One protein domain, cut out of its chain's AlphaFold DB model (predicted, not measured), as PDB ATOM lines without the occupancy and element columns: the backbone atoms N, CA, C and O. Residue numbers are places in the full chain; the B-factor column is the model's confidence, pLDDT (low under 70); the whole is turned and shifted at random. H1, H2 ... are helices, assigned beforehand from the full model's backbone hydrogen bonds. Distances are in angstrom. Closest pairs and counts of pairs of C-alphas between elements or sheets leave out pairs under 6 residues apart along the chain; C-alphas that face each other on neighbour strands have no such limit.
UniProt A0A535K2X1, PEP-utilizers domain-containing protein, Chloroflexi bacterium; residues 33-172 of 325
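Overview. This is residues 33 to 172 of the 325 residues of the protein "PEP-utilizers domain-containing protein" of Chloroflexi bacterium (UniProt A0A535K2X1). What does the domain look like? It is an elongated body of helices built along the long H4, with H7 partly side by side with it and the short H2 and H3 packed on it in the middle. H1 packs on H3, while H5 and H6 lie toward one end of the length and H8 and H9 toward the other. What makes it up? The printed part has 140 residues, with nine named helices, H1 to H9 in order, and no named strand: all helix. How large is it? It is compact, with a radius of gyration of the C-alphas of 15.0 A and spans of 45 by 26 by 23 A.

Along the chain. Where do the first helices lie? H1 is residues 38 to 47, from C-alpha 38 at (73.800, 97.667, 110.704), H2 is 53 to 58 and H3 is 60 to 63. What follows? H4 is residues 79 to 100, 31.4 A long, H5 is 105 to 113, H6 is 117 to 122 and H7 is 130 to 149, 28.2 A long. H8 is residues 156 to 161 and H9 is 164 to 172, to C-alpha 172 at (108.950, 117.347, 112.274).

Arrangement. What meets the hub, H4? H7 touches it at a shallow tilt of 31 degrees, opposite ways, C-alphas 79 and 143 being closest at 4.9 A. H2, H3, H5 and, only just, with 3 pairs of C-alphas within 8 A, H9 touch it too. What of the others? H1 touches H3, C-alphas 43 and 63 being closest at 4.4 A; H8 touches H7, C-alphas 144 and 156 being closest at 3.9 A; H6 is close but not clearly touching H5, C-alphas 111 and 119 being closest at 7.0 A. How do the backbones run? Every O i to N i+4 pair is within hydrogen-bond range in H1, H4, H5, H6 and H7, against 1 of 2 in H2, 4 of 5 in H9 and 0 of 2 in H8, where 3 of 3 O i to N i+3 pairs are; H3 is too short for such a pair.

Size, cuts and confidence. How far does it reach? The two C-alphas farthest apart, of Asp 118 and Arg 150, are 45.6 A apart. Is anything cut, long or uncertain? The printed part has no cut, the link from H3 to H4, residues 64 to 78, is long, and residues 33 to 34 have pLDDT under 70.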
ATOM      1  N   GLU A  33      68.640 106.286 123.831       58.81
ATOM      2  CA  GLU A  33      69.494 106.217 122.645       58.81
ATOM      3  C   GLU A  33      69.731 104.760 122.209       58.81
ATOM      4  O   GLU A  33      70.288 103.948 122.951       58.81
ATOM      5  N   THR A  34      69.293 104.399 120.999       69.81
ATOM      6  CA  THR A  34      69.503 103.057 120.434       69.81
ATOM      7  C   THR A  34      70.607 103.094 119.380       69.81
ATOM      8  O   THR A  34      70.356 103.283 118.196       69.81
ATOM      9  N   PHE A  35      71.848 102.854 119.807       80.31
ATOM     10  CA  PHE A  35      73.014 102.555 118.970       80.31
ATOM     11  C   PHE A  35      72.905 101.165 118.307       80.31
ATOM     12  O   PHE A  35      73.830 100.349 118.341       80.31
ATOM     13  N   SER A  36      71.746 100.872 117.718       79.25
ATOM     14  CA  SER A  36      71.378  99.556 117.206       79.25
ATOM     15  C   SER A  36      71.270  99.545 115.683       79.25
ATOM     16  O   SER A  36      70.931 100.536 115.044       79.25
ATOM     17  N   GLY A  37      71.539  98.384 115.090       85.06
ATOM     18  CA  GLY A  37      71.387  98.158 113.654       85.06
ATOM     19  C   GLY A  37      72.701  98.144 112.863       85.06
ATOM     20  O   GLY A  37      73.788  98.316 113.427       85.06
ATOM     21  N   PRO A  38      72.622  97.881 111.545       88.19
ATOM     22  CA  PRO A  38      73.800  97.667 110.704       88.19
ATOM     23  C   PRO A  38      74.811  98.830 110.687       88.19
ATOM     24  O   PRO A  38      75.998  98.541 110.841       88.19
ATOM     25  N   PRO A  39      74.413 100.117 110.581       91.75
ATOM     26  CA  PRO A  39      75.363 101.239 110.576       91.75
ATOM     27  C   PRO A  39      76.246 101.310 111.818       91.75
ATOM     28  O   PRO A  39      77.463 101.439 111.715       91.75
ATOM     29  N   TYR A  40      75.648 101.151 112.996       90.81
ATOM     30  CA  TYR A  40      76.374 101.191 114.260       90.81
ATOM     31  C   TYR A  40      77.324 100.003 114.421       90.81
ATOM     32  O   TYR A  40      78.444 100.175 114.898       90.81
ATOM     33  N   ARG A  41      76.943  98.808 113.945       89.44
ATOM     34  CA  ARG A  41      77.859  97.656 113.913       89.44
ATOM     35  C   ARG A  41      79.063  97.910 113.005       89.44
ATOM     36  O   ARG A  41      80.179  97.573 113.390       89.44
ATOM     37  N   ARG A  42      78.867  98.534 111.838       91.56
ATOM     38  CA  ARG A  42      79.970  98.904 110.930       91.56
ATOM     39  C   ARG A  42      80.904  99.926 111.572       91.56
ATOM     40  O   ARG A  42      82.114  99.711 111.577       91.56
ATOM     41  N   LEU A  43      80.347 100.959 112.206       92.38
ATOM     42  CA  LEU A  43      81.119 101.932 112.980       92.38
ATOM     43  C   LEU A  43      81.957 101.244 114.065       92.38
ATOM     44  O   LEU A  43      83.163 101.471 114.140       92.38
ATOM     45  N   ALA A  44      81.341 100.369 114.866       90.56
ATOM     46  CA  ALA A  44      82.045  99.634 115.908       90.56
ATOM     47  C   ALA A  44      83.201  98.805 115.329       90.56
ATOM     48  O   ALA A  44      84.317  98.923 115.822       90.56
ATOM     49  N   ARG A  45      82.992  98.055 114.234       88.88
ATOM     50  CA  ARG A  45      84.055  97.253 113.593       88.88
ATOM     51  C   ARG A  45      85.278  98.084 113.204       88.88
ATOM     52  O   ARG A  45      86.405  97.633 113.391       88.88
ATOM     53  N   VAL A  46      85.077  99.288 112.666       90.81
ATOM     54  CA  VAL A  46      86.199 100.151 112.264       90.81
ATOM     55  C   VAL A  46      86.886 100.787 113.478       90.81
ATOM     56  O   VAL A  46      88.109 100.944 113.465       90.81
ATOM     57  N   LEU A  47      86.136 101.106 114.537       90.12
ATOM     58  CA  LEU A  47      86.671 101.705 115.766       90.12
ATOM     59  C   LEU A  47      87.463 100.730 116.647       90.12
ATOM     60  O   LEU A  47      88.331 101.171 117.404       90.12
ATOM     61  N   VAL A  48      87.199  99.423 116.574       84.50
ATOM     62  CA  VAL A  48      87.926  98.419 117.370       84.50
ATOM     63  C   VAL A  48      89.425  98.474 117.066       84.50
ATOM     64  O   VAL A  48      89.856  98.362 115.919       84.50
ATOM     65  N   GLY A  49      90.226  98.680 118.116       80.12
ATOM     66  CA  GLY A  49      91.682  98.841 118.020       80.12
ATOM     67  C   GLY A  49      92.147 100.205 117.494       80.12
ATOM     68  O   GLY A  49      93.347 100.404 117.331       80.12
ATOM     69  N   ARG A  50      91.224 101.139 117.233       86.81
ATOM     70  CA  ARG A  50      91.503 102.481 116.694       86.81
ATOM     71  C   ARG A  50      90.858 103.601 117.510       86.81
ATOM     72  O   ARG A  50      90.768 104.719 117.027       86.81
ATOM     73  N   SER A  51      90.383 103.321 118.723       79.00
ATOM     74  CA  SER A  51      89.742 104.315 119.594       79.00
ATOM     75  C   SER A  51      90.759 105.336 120.117       79.00
ATOM     76  O   SER A  51      91.766 104.949 120.718       79.00
ATOM     77  N   GLY A  52      90.483 106.623 119.920       83.19
ATOM     78  CA  GLY A  52      91.321 107.735 120.356       83.19
ATOM     79  C   GLY A  52      90.940 109.053 119.669       83.19
ATOM     80  O   GLY A  52      90.014 109.098 118.858       83.19
ATOM     81  N   GLN A  53      91.682 110.129 119.947       85.38
ATOM     82  CA  GLN A  53      91.420 111.467 119.390       85.38
ATOM     83  C   GLN A  53      91.429 111.498 117.854       85.38
ATOM     84  O   GLN A  53      90.621 112.201 117.247       85.38
ATOM     85  N   LEU A  54      92.308 110.724 117.206       91.94
ATOM     86  CA  LEU A  54      92.304 110.652 115.743       91.94
ATOM     87  C   LEU A  54      91.076 109.912 115.229       91.94
ATOM     88  O   LEU A  54      90.595 110.251 114.160       91.94
ATOM     89  N   ALA A  55      90.508 108.959 115.967       92.38
ATOM     90  CA  ALA A  55      89.303 108.256 115.530       92.38
ATOM     91  C   ALA A  55      88.125 109.222 115.346       92.38
ATOM     92  O   ALA A  55      87.394 109.127 114.359       92.38
ATOM     93  N   ASP A  56      87.989 110.188 116.259       91.19
ATOM     94  CA  ASP A  56      86.928 111.200 116.230       91.19
ATOM     95  C   ASP A  56      86.977 112.061 114.962       91.19
ATOM     96  O   ASP A  56      85.933 112.470 114.461       91.19
ATOM     97  N   ARG A  57      88.172 112.305 114.404       92.50
ATOM     98  CA  ARG A  57      88.334 113.061 113.151       92.50
ATOM     99  C   ARG A  57      88.437 112.189 111.905       92.50
ATOM    100  O   ARG A  57      87.963 112.587 110.850       92.50
ATOM    101  N   PHE A  58      89.074 111.028 112.011       96.31
ATOM    102  CA  PHE A  58      89.469 110.219 110.860       96.31
ATOM    103  C   PHE A  58      88.531 109.049 110.591       96.31
ATOM    104  O   PHE A  58      88.620 108.485 109.511       96.31
ATOM    105  N   ILE A  59      87.664 108.657 111.529       96.06
ATOM    106  CA  ILE A  59      86.760 107.506 111.368       96.06
ATOM    107  C   ILE A  59      85.310 107.910 111.601       96.06
ATOM    108  O   ILE A  59      84.447 107.634 110.771       96.06
ATOM    109  N   VAL A  60      85.028 108.554 112.734       95.38
ATOM    110  CA  VAL A  60      83.659 108.827 113.187       95.38
ATOM    111  C   VAL A  60      82.779 109.529 112.134       95.38
ATOM    112  O   VAL A  60      81.644 109.078 111.969       95.38
ATOM    113  N   PRO A  61      83.261 110.527 111.362       96.25
ATOM    114  CA  PRO A  61      82.433 111.228 110.373       96.25
ATOM    115  C   PRO A  61      81.848 110.343 109.266       96.25
ATOM    116  O   PRO A  61      80.825 110.685 108.686       96.25
ATOM    117  N   TRP A  62      82.467 109.200 108.966       96.25
ATOM    118  CA  TRP A  62      82.011 108.297 107.904       96.25
ATOM    119  C   TRP A  62      81.747 106.866 108.384       96.25
ATOM    120  O   TRP A  62      81.177 106.065 107.644       96.25
ATOM    121  N   GLY A  63      82.116 106.524 109.621       95.00
ATOM    122  CA  GLY A  63      82.149 105.148 110.115       95.00
ATOM    123  C   GLY A  63      80.799 104.420 110.107       95.00
ATOM    124  O   GLY A  63      80.767 103.208 109.908       95.00
ATOM    125  N   LEU A  64      79.671 105.133 110.227       93.75
ATOM    126  CA  LEU A  64      78.334 104.535 110.061       93.75
ATOM    127  C   LEU A  64      78.095 103.985 108.642       93.75
ATOM    128  O   LEU A  64      77.343 103.025 108.456       93.75
ATOM    129  N   ALA A  65      78.742 104.570 107.637       95.75
ATOM    130  CA  ALA A  65      78.698 104.150 106.241       95.75
ATOM    131  C   ALA A  65      79.940 103.337 105.838       95.75
ATOM    132  O   ALA A  65      80.173 103.135 104.647       95.75
ATOM    133  N   ALA A  66      80.746 102.867 106.797       94.81
ATOM    134  CA  ALA A  66      81.919 102.058 106.492       94.81
ATOM    135  C   ALA A  66      81.548 100.824 105.641       94.81
ATOM    136  O   ALA A  66      80.473 100.253 105.838       94.81
ATOM    137  N   PRO A  67      82.410 100.393 104.706       92.56
ATOM    138  CA  PRO A  67      82.211  99.161 103.950       92.56
ATOM    139  C   PRO A  67      82.172  97.940 104.877       92.56
ATOM    140  O   PRO A  67      82.855  97.895 105.899       92.56
ATOM    141  N   ASP A  68      81.387  96.923 104.509       85.62
ATOM    142  CA  ASP A  68      81.278  95.684 105.298       85.62
ATOM    143  C   ASP A  68      82.596  94.887 105.322       85.62
ATOM    144  O   ASP A  68      82.866  94.144 106.265       85.62
ATOM    145  N   SER A  69      83.436  95.089 104.305       81.38
ATOM    146  CA  SER A  69      84.802  94.587 104.217       81.38
ATOM    147  C   SER A  69      85.661  95.546 103.403       81.38
ATOM    148  O   SER A  69      85.191  96.102 102.412       81.38
ATOM    149  N   TYR A  70      86.928  95.687 103.771       81.38
ATOM    150  CA  TYR A  70      87.916  96.461 103.030       81.38
ATOM    151  C   TYR A  70      89.278  95.767 103.120       81.38
ATOM    152  O   TYR A  70      89.556  95.042 104.079       81.38
ATOM    153  N   GLY A  71      90.099  95.938 102.085       78.75
ATOM    154  CA  GLY A  71      91.470  95.431 102.069       78.75
ATOM    155  C   GLY A  71      92.398  96.240 102.975       78.75
ATOM    156  O   GLY A  71      91.987  97.211 103.607       78.75
ATOM    157  N   VAL A  72      93.670  95.840 103.017       72.19
ATOM    158  CA  VAL A  72      94.740  96.648 103.617       72.19
ATOM    159  C   VAL A  72      95.706  97.035 102.508       72.19
ATOM    160  O   VAL A  72      96.543  96.237 102.089       72.19
ATOM    161  N   THR A  73      95.571  98.262 102.018       86.25
ATOM    162  CA  THR A  73      96.529  98.869 101.095       86.25
ATOM    163  C   THR A  73      97.609  99.542 101.921       86.25
ATOM    164  O   THR A  73      97.301 100.321 102.811       86.25
ATOM    165  N   ARG A  74      98.883  99.273 101.627       88.25
ATOM    166  CA  ARG A  74     100.014  99.949 102.279       88.25
ATOM    167  C   ARG A  74     100.607 100.977 101.320       88.25
ATOM    168  O   ARG A  74     101.458 100.606 100.510       88.25
ATOM    169  N   PRO A  75     100.130 102.234 101.349       89.44
ATOM    170  CA  PRO A  75     100.654 103.273 100.476       89.44
ATOM    171  C   PRO A  75     102.135 103.533 100.769       89.44
ATOM    172  O   PRO A  75     102.591 103.456 101.911       89.44
ATOM    173  N   THR A  76     102.892 103.843  99.720       90.25
ATOM    174  CA  THR A  76     104.296 104.243  99.826       90.25
ATOM    175  C   THR A  76     104.393 105.760  99.969       90.25
ATOM    176  O   THR A  76     103.600 106.507  99.402       90.25
ATOM    177  N   GLY A  77     105.364 106.238 100.743       93.31
ATOM    178  CA  GLY A  77     105.547 107.670 100.969       93.31
ATOM    179  C   GLY A  77     106.290 107.966 102.263       93.31
ATOM    180  O   GLY A  77     106.611 107.061 103.033       93.31
ATOM    181  N   SER A  78     106.570 109.246 102.503       95.75
ATOM    182  CA  SER A  78     107.074 109.687 103.803       95.75
ATOM    183  C   SER A  78     105.928 109.732 104.813       95.75
ATOM    184  O   SER A  78     104.774 109.940 104.445       95.75
ATOM    185  N   ALA A  79     106.228 109.604 106.106       95.69
ATOM    186  CA  ALA A  79     105.200 109.705 107.143       95.69
ATOM    187  C   ALA A  79     104.419 111.037 107.056       95.69
ATOM    188  O   ALA A  79     103.206 111.062 107.229       95.69
ATOM    189  N   SER A  80     105.083 112.136 106.679       96.19
ATOM    190  CA  SER A  80     104.425 113.429 106.463       96.19
ATOM    191  C   SER A  80     103.489 113.449 105.252       96.19
ATOM    192  O   SER A  80     102.439 114.085 105.322       96.19
ATOM    193  N   SER A  81     103.842 112.791 104.139       97.06
ATOM    194  CA  SER A  81     102.935 112.707 102.986       97.06
ATOM    195  C   SER A  81     101.743 111.809 103.299       97.06
ATOM    196  O   SER A  81     100.612 112.211 103.052       97.06
ATOM    197  N   LEU A  82     101.993 110.658 103.931       97.69
ATOM    198  CA  LEU A  82     100.955 109.720 104.355       97.69
ATOM    199  C   LEU A  82      99.949 110.374 105.307       97.69
ATOM    200  O   LEU A  82      98.747 110.216 105.122       97.69
ATOM    201  N   PHE A  83     100.414 111.149 106.290       97.81
ATOM    202  CA  PHE A  83      99.514 111.827 107.221       97.81
ATOM    203  C   PHE A  83      98.646 112.888 106.530       97.81
ATOM    204  O   PHE A  83      97.445 112.965 106.788       97.81
ATOM    205  N   ARG A  84      99.221 113.652 105.592       97.50
ATOM    206  CA  ARG A  84      98.467 114.626 104.787       97.50
ATOM    207  C   ARG A  84      97.412 113.947 103.910       97.50
ATOM    208  O   ARG A  84      96.288 114.433 103.817       97.50
ATOM    209  N   ASP A  85      97.764 112.828 103.278       97.56
ATOM    210  CA  ASP A  85      96.820 112.040 102.484       97.56
ATOM    211  C   ASP A  85      95.702 111.459 103.351       97.56
ATOM    212  O   ASP A  85      94.539 111.527 102.962       97.56
ATOM    213  N   ALA A  86      96.023 110.974 104.553       97.69
ATOM    214  CA  ALA A  86      95.033 110.500 105.511       97.69
ATOM    215  C   ALA A  86      94.060 111.612 105.944       97.69
ATOM    216  O   ALA A  86      92.853 111.386 105.969       97.69
ATOM    217  N   GLN A  87      94.550 112.823 106.237       97.94
ATOM    218  CA  GLN A  87      93.691 113.969 106.575       97.94
ATOM    219  C   GLN A  87      92.716 114.296 105.436       97.94
ATOM    220  O   GLN A  87      91.524 114.474 105.680       97.94
ATOM    221  N   ARG A  88      93.213 114.331 104.192       98.12
ATOM    222  CA  ARG A  88      92.390 114.575 103.002       98.12
ATOM    223  C   ARG A  88      91.339 113.481 102.806       98.12
ATOM    224  O   ARG A  88      90.161 113.796 102.722       98.12
ATOM    225  N   LEU A  89      91.745 112.210 102.806       97.81
ATOM    226  CA  LEU A  89      90.830 111.078 102.622       97.81
ATOM    227  C   LEU A  89      89.749 111.029 103.708       97.81
ATOM    228  O   LEU A  89      88.588 110.781 103.401       97.81
ATOM    229  N   ALA A  90      90.103 111.283 104.970       97.56
ATOM    230  CA  ALA A  90      89.133 111.346 106.061       97.56
ATOM    231  C   ALA A  90      88.095 112.461 105.860       97.56
ATOM    232  O   ALA A  90      86.905 112.236 106.093       97.56
ATOM    233  N   MET A  91      88.546 113.641 105.423       96.81
ATOM    234  CA  MET A  91      87.678 114.778 105.119       96.81
ATOM    235  C   MET A  91      86.740 114.456 103.951       96.81
ATOM    236  O   MET A  91      85.529 114.581 104.110       96.81
ATOM    237  N   ASP A  92      87.280 113.956 102.838       97.94
ATOM    238  CA  ASP A  92      86.515 113.606 101.636       97.94
ATOM    239  C   ASP A  92      85.459 112.524 101.943       97.94
ATOM    240  O   ASP A  92      84.301 112.626 101.531       97.94
ATOM    241  N   LEU A  93      85.824 111.499 102.725       97.69
ATOM    242  CA  LEU A  93      84.897 110.457 103.171       97.69
ATOM    243  C   LEU A  93      83.783 111.030 104.056       97.69
ATOM    244  O   LEU A  93      82.610 110.737 103.819       97.69
ATOM    245  N   GLY A  94      84.124 111.853 105.052       96.62
ATOM    246  CA  GLY A  94      83.142 112.494 105.929       96.62
ATOM    247  C   GLY A  94      82.177 113.403 105.163       96.62
ATOM    248  O   GLY A  94      80.963 113.325 105.359       96.62
ATOM    249  N   GLU A  95      82.699 114.208 104.236       96.19
ATOM    250  CA  GLU A  95      81.901 115.081 103.375       96.19
ATOM    251  C   GLU A  95      80.971 114.271 102.464       96.19
ATOM    252  O   GLU A  95      79.786 114.588 102.357       96.19
ATOM    253  N   SER A  96      81.457 113.170 101.880       96.75
ATOM    254  CA  SER A  96      80.634 112.298 101.032       96.75
ATOM    255  C   SER A  96      79.408 111.746 101.774       96.75
ATOM    256  O   SER A  96      78.304 111.718 101.221       96.75
ATOM    257  N   VAL A  97      79.572 111.371 103.049       97.19
ATOM    258  CA  VAL A  97      78.479 110.881 103.896       97.19
ATOM    259  C   VAL A  97      77.520 112.013 104.235       97.19
ATOM    260  O   VAL A  97      76.315 111.849 104.044       97.19
ATOM    261  N   ALA A  98      78.036 113.162 104.677       96.00
ATOM    262  CA  ALA A  98      77.231 114.334 105.019       96.00
ATOM    263  C   ALA A  98      76.357 114.794 103.835       96.00
ATOM    264  O   ALA A  98      75.145 114.970 103.987       96.00
ATOM    265  N   VAL A  99      76.932 114.866 102.628       96.00
ATOM    266  CA  VAL A  99      76.215 115.186 101.381       96.00
ATOM    267  C   VAL A  99      75.142 114.142 101.070       96.00
ATOM    268  O   VAL A  99      73.999 114.508 100.779       96.00
ATOM    269  N   ALA A 100      75.464 112.848 101.173       95.31
ATOM    270  CA  ALA A 100      74.509 111.770 100.917       95.31
ATOM    271  C   ALA A 100      73.293 111.835 101.857       95.31
ATOM    272  O   ALA A 100      72.156 111.603 101.431       95.31
ATOM    273  N   VAL A 101      73.504 112.230 103.118       95.56
ATOM    274  CA  VAL A 101      72.427 112.456 104.089       95.56
ATOM    275  C   VAL A 101      71.985 113.916 104.193       95.56
ATOM    276  O   VAL A 101      71.209 114.244 105.087       95.56
ATOM    277  N   ARG A 102      72.343 114.795 103.253       96.12
ATOM    278  CA  ARG A 102      71.873 116.196 103.211       96.12
ATOM    279  C   ARG A 102      71.977 116.918 104.567       96.12
ATOM    280  O   ARG A 102      71.033 117.598 104.964       96.12
ATOM    281  N   LEU A 103      73.076 116.706 105.280       95.56
ATOM    282  CA  LEU A 103      73.406 117.366 106.544       95.56
ATOM    283  C   LEU A 103      74.744 118.083 106.390       95.56
ATOM    284  O   LEU A 103      75.546 117.717 105.527       95.56
ATOM    285  N   THR A 104      75.015 119.066 107.244       95.31
ATOM    286  CA  THR A 104      76.401 119.521 107.422       95.31
ATOM    287  C   THR A 104      77.212 118.473 108.200       95.31
ATOM    288  O   THR A 104      76.631 117.635 108.902       95.31
ATOM    289  N   PRO A 105      78.556 118.492 108.116       91.88
ATOM    290  CA  PRO A 105      79.394 117.631 108.947       91.88
ATOM    291  C   PRO A 105      79.130 117.797 110.450       91.88
ATOM    292  O   PRO A 105      79.139 116.805 111.175       91.88
ATOM    293  N   GLU A 106      78.849 119.014 110.931       91.69
ATOM    294  CA  GLU A 106      78.510 119.230 112.343       91.69
ATOM    295  C   GLU A 106      77.157 118.606 112.710       91.69
ATOM    296  O   GLU A 106      77.067 117.876 113.695       91.69
ATOM    297  N   GLU A 107      76.120 118.814 111.893       93.62
ATOM    298  CA  GLU A 107      74.787 118.239 112.127       93.62
ATOM    299  C   GLU A 107      74.803 116.705 112.120       93.62
ATOM    300  O   GLU A 107      74.087 116.064 112.894       93.62
ATOM    301  N   LEU A 108      75.622 116.108 111.248       92.62
ATOM    302  CA  LEU A 108      75.843 114.665 111.203       92.62
ATOM    303  C   LEU A 108      76.398 114.153 112.539       92.62
ATOM    304  O   LEU A 108      75.891 113.169 113.079       92.62
ATOM    305  N   LEU A 109      77.418 114.826 113.076       90.31
ATOM    306  CA  LEU A 109      78.047 114.469 114.345       90.31
ATOM    307  C   LEU A 109      77.104 114.688 115.538       90.31
ATOM    308  O   LEU A 109      77.039 113.840 116.429       90.31
ATOM    309  N   ASP A 110      76.326 115.768 115.553       89.94
ATOM    310  CA  ASP A 110      75.347 116.027 116.615       89.94
ATOM    311  C   ASP A 110      74.242 114.959 116.654       89.94
ATOM    312  O   ASP A 110      73.859 114.477 117.723       89.94
ATOM    313  N   ARG A 111      73.749 114.534 115.484       90.75
ATOM    314  CA  ARG A 111      72.767 113.442 115.378       90.75
ATOM    315  C   ARG A 111      73.353 112.085 115.740       90.75
ATOM    316  O   ARG A 111      72.660 111.258 116.331       90.75
ATOM    317  N   LEU A 112      74.622 111.857 115.410       88.75
ATOM    318  CA  LEU A 112      75.346 110.658 115.815       88.75
ATOM    319  C   LEU A 112      75.442 110.558 117.345       88.75
ATOM    320  O   LEU A 112      75.163 109.491 117.892       88.75
ATOM    321  N   ASP A 113      75.789 111.656 118.024       85.56
ATOM    322  CA  ASP A 113      75.843 111.713 119.493       85.56
ATOM    323  C   ASP A 113      74.488 111.458 120.138       85.56
ATOM    324  O   ASP A 113      74.431 110.882 121.217       85.56
ATOM    325  N   ALA A 114      73.408 111.878 119.478       85.00
ATOM    326  CA  ALA A 114      72.038 111.665 119.931       85.00
ATOM    327  C   ALA A 114      71.472 110.276 119.574       85.00
ATOM    328  O   ALA A 114      70.282 110.043 119.788       85.00
ATOM    329  N   ALA A 115      72.284 109.386 118.990       84.88
ATOM    330  CA  ALA A 115      71.867 108.089 118.456       84.88
ATOM    331  C   ALA A 115      70.595 108.162 117.586       84.88
ATOM    332  O   ALA A 115      69.659 107.380 117.771       84.88
ATOM    333  N   ASP A 116      70.537 109.141 116.678       87.44
ATOM    334  CA  ASP A 116      69.347 109.425 115.874       87.44
ATOM    335  C   ASP A 116      68.950 108.215 114.988       87.44
ATOM    336  O   ASP A 116      69.692 107.848 114.065       87.44
ATOM    337  N   PRO A 117      67.769 107.598 115.209       86.12
ATOM    338  CA  PRO A 117      67.326 106.448 114.425       86.12
ATOM    339  C   PRO A 117      67.025 106.797 112.959       86.12
ATOM    340  O   PRO A 117      67.166 105.928 112.097       86.12
ATOM    341  N   ASP A 118      66.649 108.044 112.645       89.19
ATOM    342  CA  ASP A 118      66.447 108.490 111.259       89.19
ATOM    343  C   ASP A 118      67.781 108.528 110.507       89.19
ATOM    344  O   ASP A 118      67.894 108.008 109.395       89.19
ATOM    345  N   LEU A 119      68.829 109.059 111.145       90.00
ATOM    346  CA  LEU A 119      70.178 109.042 110.585       90.00
ATOM    347  C   LEU A 119      70.636 107.605 110.298       90.00
ATOM    348  O   LEU A 119      71.126 107.318 109.203       90.00
ATOM    349  N   ALA A 120      70.436 106.693 111.253       88.25
ATOM    350  CA  ALA A 120      70.777 105.286 111.078       88.25
ATOM    351  C   ALA A 120      70.008 104.647 109.908       88.25
ATOM    352  O   ALA A 120      70.610 103.959 109.083       88.25
ATOM    353  N   ALA A 121      68.705 104.911 109.782       89.69
ATOM    354  CA  ALA A 121      67.894 104.398 108.679       89.69
ATOM    355  C   ALA A 121      68.396 104.896 107.314       89.69
ATOM    356  O   ALA A 121      68.549 104.109 106.380       89.69
ATOM    357  N   ARG A 122      68.734 106.184 107.207       91.62
ATOM    358  CA  ARG A 122      69.249 106.797 105.970       91.62
ATOM    359  C   ARG A 122      70.627 106.269 105.566       91.62
ATOM    360  O   ARG A 122      70.962 106.277 104.386       91.62
ATOM    361  N   LEU A 123      71.408 105.793 106.535       91.81
ATOM    362  CA  LEU A 123      72.736 105.214 106.334       91.81
ATOM    363  C   LEU A 123      72.734 103.681 106.253       91.81
ATOM    364  O   LEU A 123      73.798 103.085 106.088       91.81
ATOM    365  N   ALA A 124      71.579 103.015 106.357       89.94
ATOM    366  CA  ALA A 124      71.491 101.553 106.378       89.94
ATOM    367  C   ALA A 124      72.200 100.910 105.172       89.94
ATOM    368  O   ALA A 124      73.072 100.046 105.356       89.94
ATOM    369  N   ASP A 125      71.921 101.437 103.979       91.44
ATOM    370  CA  ASP A 125      72.405 100.924 102.692       91.44
ATOM    371  C   ASP A 125      73.545 101.753 102.082       91.44
ATOM    372  O   ASP A 125      74.168 101.325 101.112       91.44
ATOM    373  N   LEU A 126      73.877 102.912 102.665       93.75
ATOM    374  CA  LEU A 126      74.993 103.727 102.190       93.75
ATOM    375  C   LEU A 126      76.325 103.056 102.535       93.75
ATOM    376  O   LEU A 126      76.532 102.619 103.672       93.75
ATOM    377  N   ARG A 127      77.241 103.014 101.564       95.75
ATOM    378  CA  ARG A 127      78.640 102.634 101.766       95.75
ATOM    379  C   ARG A 127      79.554 103.674 101.146       95.75
ATOM    380  O   ARG A 127      79.331 104.083 100.010       95.75
ATOM    381  N   VAL A 128      80.567 104.080 101.898       96.12
ATOM    382  CA  VAL A 128      81.673 104.865 101.345       96.12
ATOM    383  C   VAL A 128      82.614 103.977 100.538       96.12
ATOM    384  O   VAL A 128      82.611 102.751 100.683       96.12
ATOM    385  N   ASP A 129      83.425 104.609  99.696       94.12
ATOM    386  CA  ASP A 129      84.392 103.922  98.851       94.12
ATOM    387  C   ASP A 129      85.412 103.111  99.674       94.12
ATOM    388  O   ASP A 129      86.115 103.633 100.546       94.12
ATOM    389  N   SER A 130      85.499 101.811  99.385       94.00
ATOM    390  CA  SER A 130      86.375 100.892 100.109       94.00
ATOM    391  C   SER A 130      87.857 101.111  99.822       94.00
ATOM    392  O   SER A 130      88.684 100.813 100.685       94.00
ATOM    393  N   GLU A 131      88.205 101.617  98.635       94.56
ATOM    394  CA  GLU A 131      89.598 101.903  98.285       94.56
ATOM    395  C   GLU A 131      90.128 103.082  99.108       94.56
ATOM    396  O   GLU A 131      91.177 102.972  99.743       94.56
ATOM    397  N   SER A 132      89.348 104.158  99.205       95.44
ATOM    398  CA  SER A 132      89.636 105.327 100.038       95.44
ATOM    399  C   SER A 132      89.771 104.965 101.518       95.44
ATOM    400  O   SER A 132      90.717 105.403 102.172       95.44
ATOM    401  N   VAL A 133      88.885 104.108 102.047       95.94
ATOM    402  CA  VAL A 133      88.995 103.591 103.426       95.94
ATOM    403  C   VAL A 133      90.280 102.777 103.616       95.94
ATOM    404  O   VAL A 133      90.982 102.959 104.611       95.94
ATOM    405  N   SER A 134      90.613 101.905 102.663       94.62
ATOM    406  CA  SER A 134      91.836 101.092 102.700       94.62
ATOM    407  C   SER A 134      93.098 101.964 102.697       94.62
ATOM    408  O   SER A 134      93.990 101.772 103.524       94.62
ATOM    409  N   LEU A 135      93.154 102.966 101.813       96.31
ATOM    410  CA  LEU A 135      94.262 103.919 101.718       96.31
ATOM    411  C   LEU A 135      94.398 104.771 102.980       96.31
ATOM    412  O   LEU A 135      95.509 104.939 103.478       96.31
ATOM    413  N   LEU A 136      93.281 105.263 103.521       96.81
ATOM    414  CA  LEU A 136      93.246 106.045 104.753       96.81
ATOM    415  C   LEU A 136      93.838 105.259 105.924       96.81
ATOM    416  O   LEU A 136      94.770 105.717 106.585       96.81
ATOM    417  N   LEU A 137      93.310 104.062 106.181       95.25
ATOM    418  CA  LEU A 137      93.744 103.251 107.316       95.25
ATOM    419  C   LEU A 137      95.182 102.753 107.138       95.25
ATOM    420  O   LEU A 137      95.939 102.738 108.108       95.25
ATOM    421  N   GLY A 138      95.580 102.416 105.910       94.69
ATOM    422  CA  GLY A 138      96.953 102.046 105.584       94.69
ATOM    423  C   GLY A 138      97.954 103.190 105.737       94.69
ATOM    424  O   GLY A 138      99.059 102.980 106.234       94.69
ATOM    425  N   ALA A 139      97.571 104.414 105.363       96.62
ATOM    426  CA  ALA A 139      98.388 105.602 105.584       96.62
ATOM    427  C   ALA A 139      98.585 105.866 107.083       96.62
ATOM    428  O   ALA A 139      99.714 106.091 107.516       96.62
ATOM    429  N   MET A 140      97.522 105.755 107.889       96.56
ATOM    430  CA  MET A 140      97.603 105.888 109.349       96.56
ATOM    431  C   MET A 140      98.487 104.801 109.978       96.56
ATOM    432  O   MET A 140      99.339 105.115 110.806       96.56
ATOM    433  N   GLU A 141      98.359 103.540 109.551       94.81
ATOM    434  CA  GLU A 141      99.258 102.452 109.973       94.81
ATOM    435  C   GLU A 141     100.721 102.775 109.620       94.81
ATOM    436  O   GLU A 141     101.614 102.623 110.454       94.81
ATOM    437  N   GLY A 142     100.978 103.283 108.410       95.56
ATOM    438  CA  GLY A 142     102.308 103.708 107.969       95.56
ATOM    439  C   GLY A 142     102.902 104.836 108.820       95.56
ATOM    440  O   GLY A 142     104.070 104.766 109.205       95.56
ATOM    441  N   VAL A 143     102.097 105.844 109.172       96.56
ATOM    442  CA  VAL A 143     102.501 106.937 110.074       96.56
ATOM    443  C   VAL A 143     102.837 106.398 111.464       96.56
ATOM    444  O   VAL A 143     103.892 106.726 112.009       96.56
ATOM    445  N   GLY A 144     101.976 105.542 112.020       94.62
ATOM    446  CA  GLY A 144     102.171 104.948 113.342       94.62
ATOM    447  C   GLY A 144     103.451 104.122 113.401       94.62
ATOM    448  O   GLY A 144     104.271 104.321 114.294       94.62
ATOM    449  N   ASN A 145     103.681 103.272 112.397       94.81
ATOM    450  CA  ASN A 145     104.903 102.477 112.274       94.81
ATOM    451  C   ASN A 145     106.160 103.352 112.180       94.81
ATOM    452  O   ASN A 145     107.163 103.058 112.826       94.81
ATOM    453  N   ALA A 146     106.118 104.438 111.404       94.50
ATOM    454  CA  ALA A 146     107.257 105.342 111.260       94.50
ATOM    455  C   ALA A 146     107.602 106.067 112.572       94.50
ATOM    456  O   ALA A 146     108.779 106.241 112.889       94.50
ATOM    457  N   LEU A 147     106.593 106.477 113.346       93.12
ATOM    458  CA  LEU A 147     106.793 107.123 114.645       93.12
ATOM    459  C   LEU A 147     107.236 106.128 115.726       93.12
ATOM    460  O   LEU A 147     108.125 106.453 116.511       93.12
ATOM    461  N   ALA A 148     106.694 104.909 115.727       91.56
ATOM    462  CA  ALA A 148     107.127 103.842 116.627       91.56
ATOM    463  C   ALA A 148     108.583 103.424 116.359       91.56
ATOM    464  O   ALA A 148     109.382 103.314 117.284       91.56
ATOM    465  N   ALA A 149     108.981 103.297 115.087       92.19
ATOM    466  CA  ALA A 149     110.361 102.975 114.708       92.19
ATOM    467  C   ALA A 149     111.384 104.036 115.157       92.19
ATOM    468  O   ALA A 149     112.558 103.721 115.343       92.19
ATOM    469  N   ARG A 150     110.947 105.288 115.343       90.50
ATOM    470  CA  ARG A 150     111.766 106.390 115.876       90.50
ATOM    471  C   ARG A 150     111.744 106.478 117.407       90.50
ATOM    472  O   ARG A 150     112.422 107.335 117.961       90.50
ATOM    473  N   GLY A 151     110.975 105.623 118.083       88.25
ATOM    474  CA  GLY A 151     110.788 105.663 119.535       88.25
ATOM    475  C   GLY A 151     109.872 106.791 120.020       88.25
ATOM    476  O   GLY A 151     109.832 107.062 121.215       88.25
ATOM    477  N   SER A 152     109.136 107.457 119.121       88.88
ATOM    478  CA  SER A 152     108.160 108.494 119.494       88.88
ATOM    479  C   SER A 152     106.846 107.907 120.026       88.88
ATOM    480  O   SER A 152     106.072 108.621 120.662       88.88
ATOM    481  N   LEU A 153     106.577 106.631 119.734       87.50
ATOM    482  CA  LEU A 153     105.437 105.848 120.218       87.50
ATOM    483  C   LEU A 153     105.925 104.468 120.675       87.50
ATOM    484  O   LEU A 153     106.875 103.941 120.092       87.50
ATOM    485  N   ASP A 154     105.247 103.865 121.655       83.62
ATOM    486  CA  ASP A 154     105.545 102.493 122.096       83.62
ATOM    487  C   ASP A 154     105.107 101.463 121.036       83.62
ATOM    488  O   ASP A 154     105.755 100.434 120.839       83.62
ATOM    489  N   SER A 155     104.009 101.746 120.332       86.44
ATOM    490  CA  SER A 155     103.454 100.935 119.249       86.44
ATOM    491  C   SER A 155     102.789 101.801 118.175       86.44
ATOM    492  O   SER A 155     102.442 102.960 118.405       86.44
ATOM    493  N   ALA A 156     102.586 101.244 116.979       89.31
ATOM    494  CA  ALA A 156     101.919 101.964 115.896       89.31
ATOM    495  C   ALA A 156     100.455 102.293 116.234       89.31
ATOM    496  O   ALA A 156      99.935 103.324 115.808       89.31
ATOM    497  N   GLU A 157      99.797 101.444 117.024       86.94
ATOM    498  CA  GLU A 157      98.419 101.626 117.468       86.94
ATOM    499  C   GLU A 157      98.243 102.832 118.403       86.94
ATOM    500  O   GLU A 157      97.178 103.454 118.396       86.94
ATOM    501  N   ASP A 158      99.293 103.230 119.133       86.94
ATOM    502  CA  ASP A 158      99.275 104.417 120.000       86.94
ATOM    503  C   ASP A 158      99.110 105.726 119.217       86.94
ATOM    504  O   ASP A 158      98.810 106.768 119.806       86.94
ATOM    505  N   LEU A 159      99.262 105.688 117.886       91.38
ATOM    506  CA  LEU A 159      98.998 106.832 117.020       91.38
ATOM    507  C   LEU A 159      97.578 107.361 117.222       91.38
ATOM    508  O   LEU A 159      97.394 108.571 117.332       91.38
ATOM    509  N   TRP A 160      96.582 106.471 117.304       90.00
ATOM    510  CA  TRP A 160      95.163 106.846 117.344       90.00
ATOM    511  C   TRP A 160      94.809 107.760 118.521       90.00
ATOM    512  O   TRP A 160      93.782 108.434 118.505       90.00
ATOM    513  N   TRP A 161      95.671 107.805 119.532       83.50
ATOM    514  CA  TRP A 161      95.471 108.527 120.783       83.50
ATOM    515  C   TRP A 161      95.946 109.960 120.748       83.50
ATOM    516  O   TRP A 161      95.573 110.762 121.609       83.50
ATOM    517  N   GLN A 162      96.807 110.253 119.788       87.38
ATOM    518  CA  GLN A 162      97.452 111.538 119.685       87.38
ATOM    519  C   GLN A 162      96.498 112.541 119.046       87.38
ATOM    520  O   GLN A 162      95.611 112.196 118.273       87.38
ATOM    521  N   SER A 163      96.669 113.813 119.372       87.75
ATOM    522  CA  SER A 163      96.008 114.890 118.638       87.75
ATOM    523  C   SER A 163      96.671 115.080 117.269       87.75
ATOM    524  O   SER A 163      97.858 114.777 117.119       87.75
ATOM    525  N   VAL A 164      95.958 115.654 116.298       91.25
ATOM    526  CA  VAL A 164      96.528 115.999 114.979       91.25
ATOM    527  C   VAL A 164      97.771 116.875 115.135       91.25
ATOM    528  O   VAL A 164      98.810 116.598 114.547       91.25
ATOM    529  N   GLU A 165      97.687 117.858 116.022       90.06
ATOM    530  CA  GLU A 165      98.734 118.832 116.319       90.06
ATOM    531  C   GLU A 165      99.993 118.147 116.872       90.06
ATOM    532  O   GLU A 165     101.124 118.524 116.561       90.06
ATOM    533  N   TRP A 166      99.802 117.093 117.667       90.81
ATOM    534  CA  TRP A 166     100.905 116.285 118.178       90.81
ATOM    535  C   TRP A 166     101.566 115.480 117.066       90.81
ATOM    536  O   TRP A 166     102.791 115.439 117.001       90.81
ATOM    537  N   VAL A 167     100.780 114.861 116.179       92.94
ATOM    538  CA  VAL A 167     101.326 114.080 115.059       92.94
ATOM    539  C   VAL A 167     102.122 114.989 114.124       92.94
ATOM    540  O   VAL A 167     103.246 114.655 113.764       92.94
ATOM    541  N   GLU A 168     101.607 116.173 113.797       92.94
ATOM    542  CA  GLU A 168     102.314 117.165 112.974       92.94
ATOM    543  C   GLU A 168     103.647 117.598 113.603       92.94
ATOM    544  O   GLU A 168     104.680 117.650 112.924       92.94
ATOM    545  N   LEU A 169     103.661 117.827 114.921       90.81
ATOM    546  CA  LEU A 169     104.891 118.101 115.661       90.81
ATOM    547  C   LEU A 169     105.849 116.901 115.635       90.81
ATOM    548  O   LEU A 169     107.048 117.063 115.414       90.81
ATOM    549  N   ALA A 170     105.335 115.686 115.823       91.75
ATOM    550  CA  ALA A 170     106.131 114.465 115.881       91.75
ATOM    551  C   ALA A 170     106.765 114.071 114.544       91.75
ATOM    552  O   ALA A 170     107.844 113.477 114.489       91.75
ATOM    553  N   LEU A 171     106.115 114.443 113.448       92.50
ATOM    554  CA  LEU A 171     106.638 114.253 112.104       92.50
ATOM    555  C   LEU A 171     107.803 115.198 111.785       92.50
ATOM    556  O   LEU A 171     108.580 114.904 110.880       92.50
ATOM    557  N   THR A 172     107.943 116.302 112.521       89.25
ATOM    558  CA  THR A 172     108.950 117.347 112.274       89.25
ATOM    559  C   THR A 172     109.994 117.484 113.386       89.25
ATOM    560  O   THR A 172     110.993 118.170 113.194       89.25
TER     561      THR A 172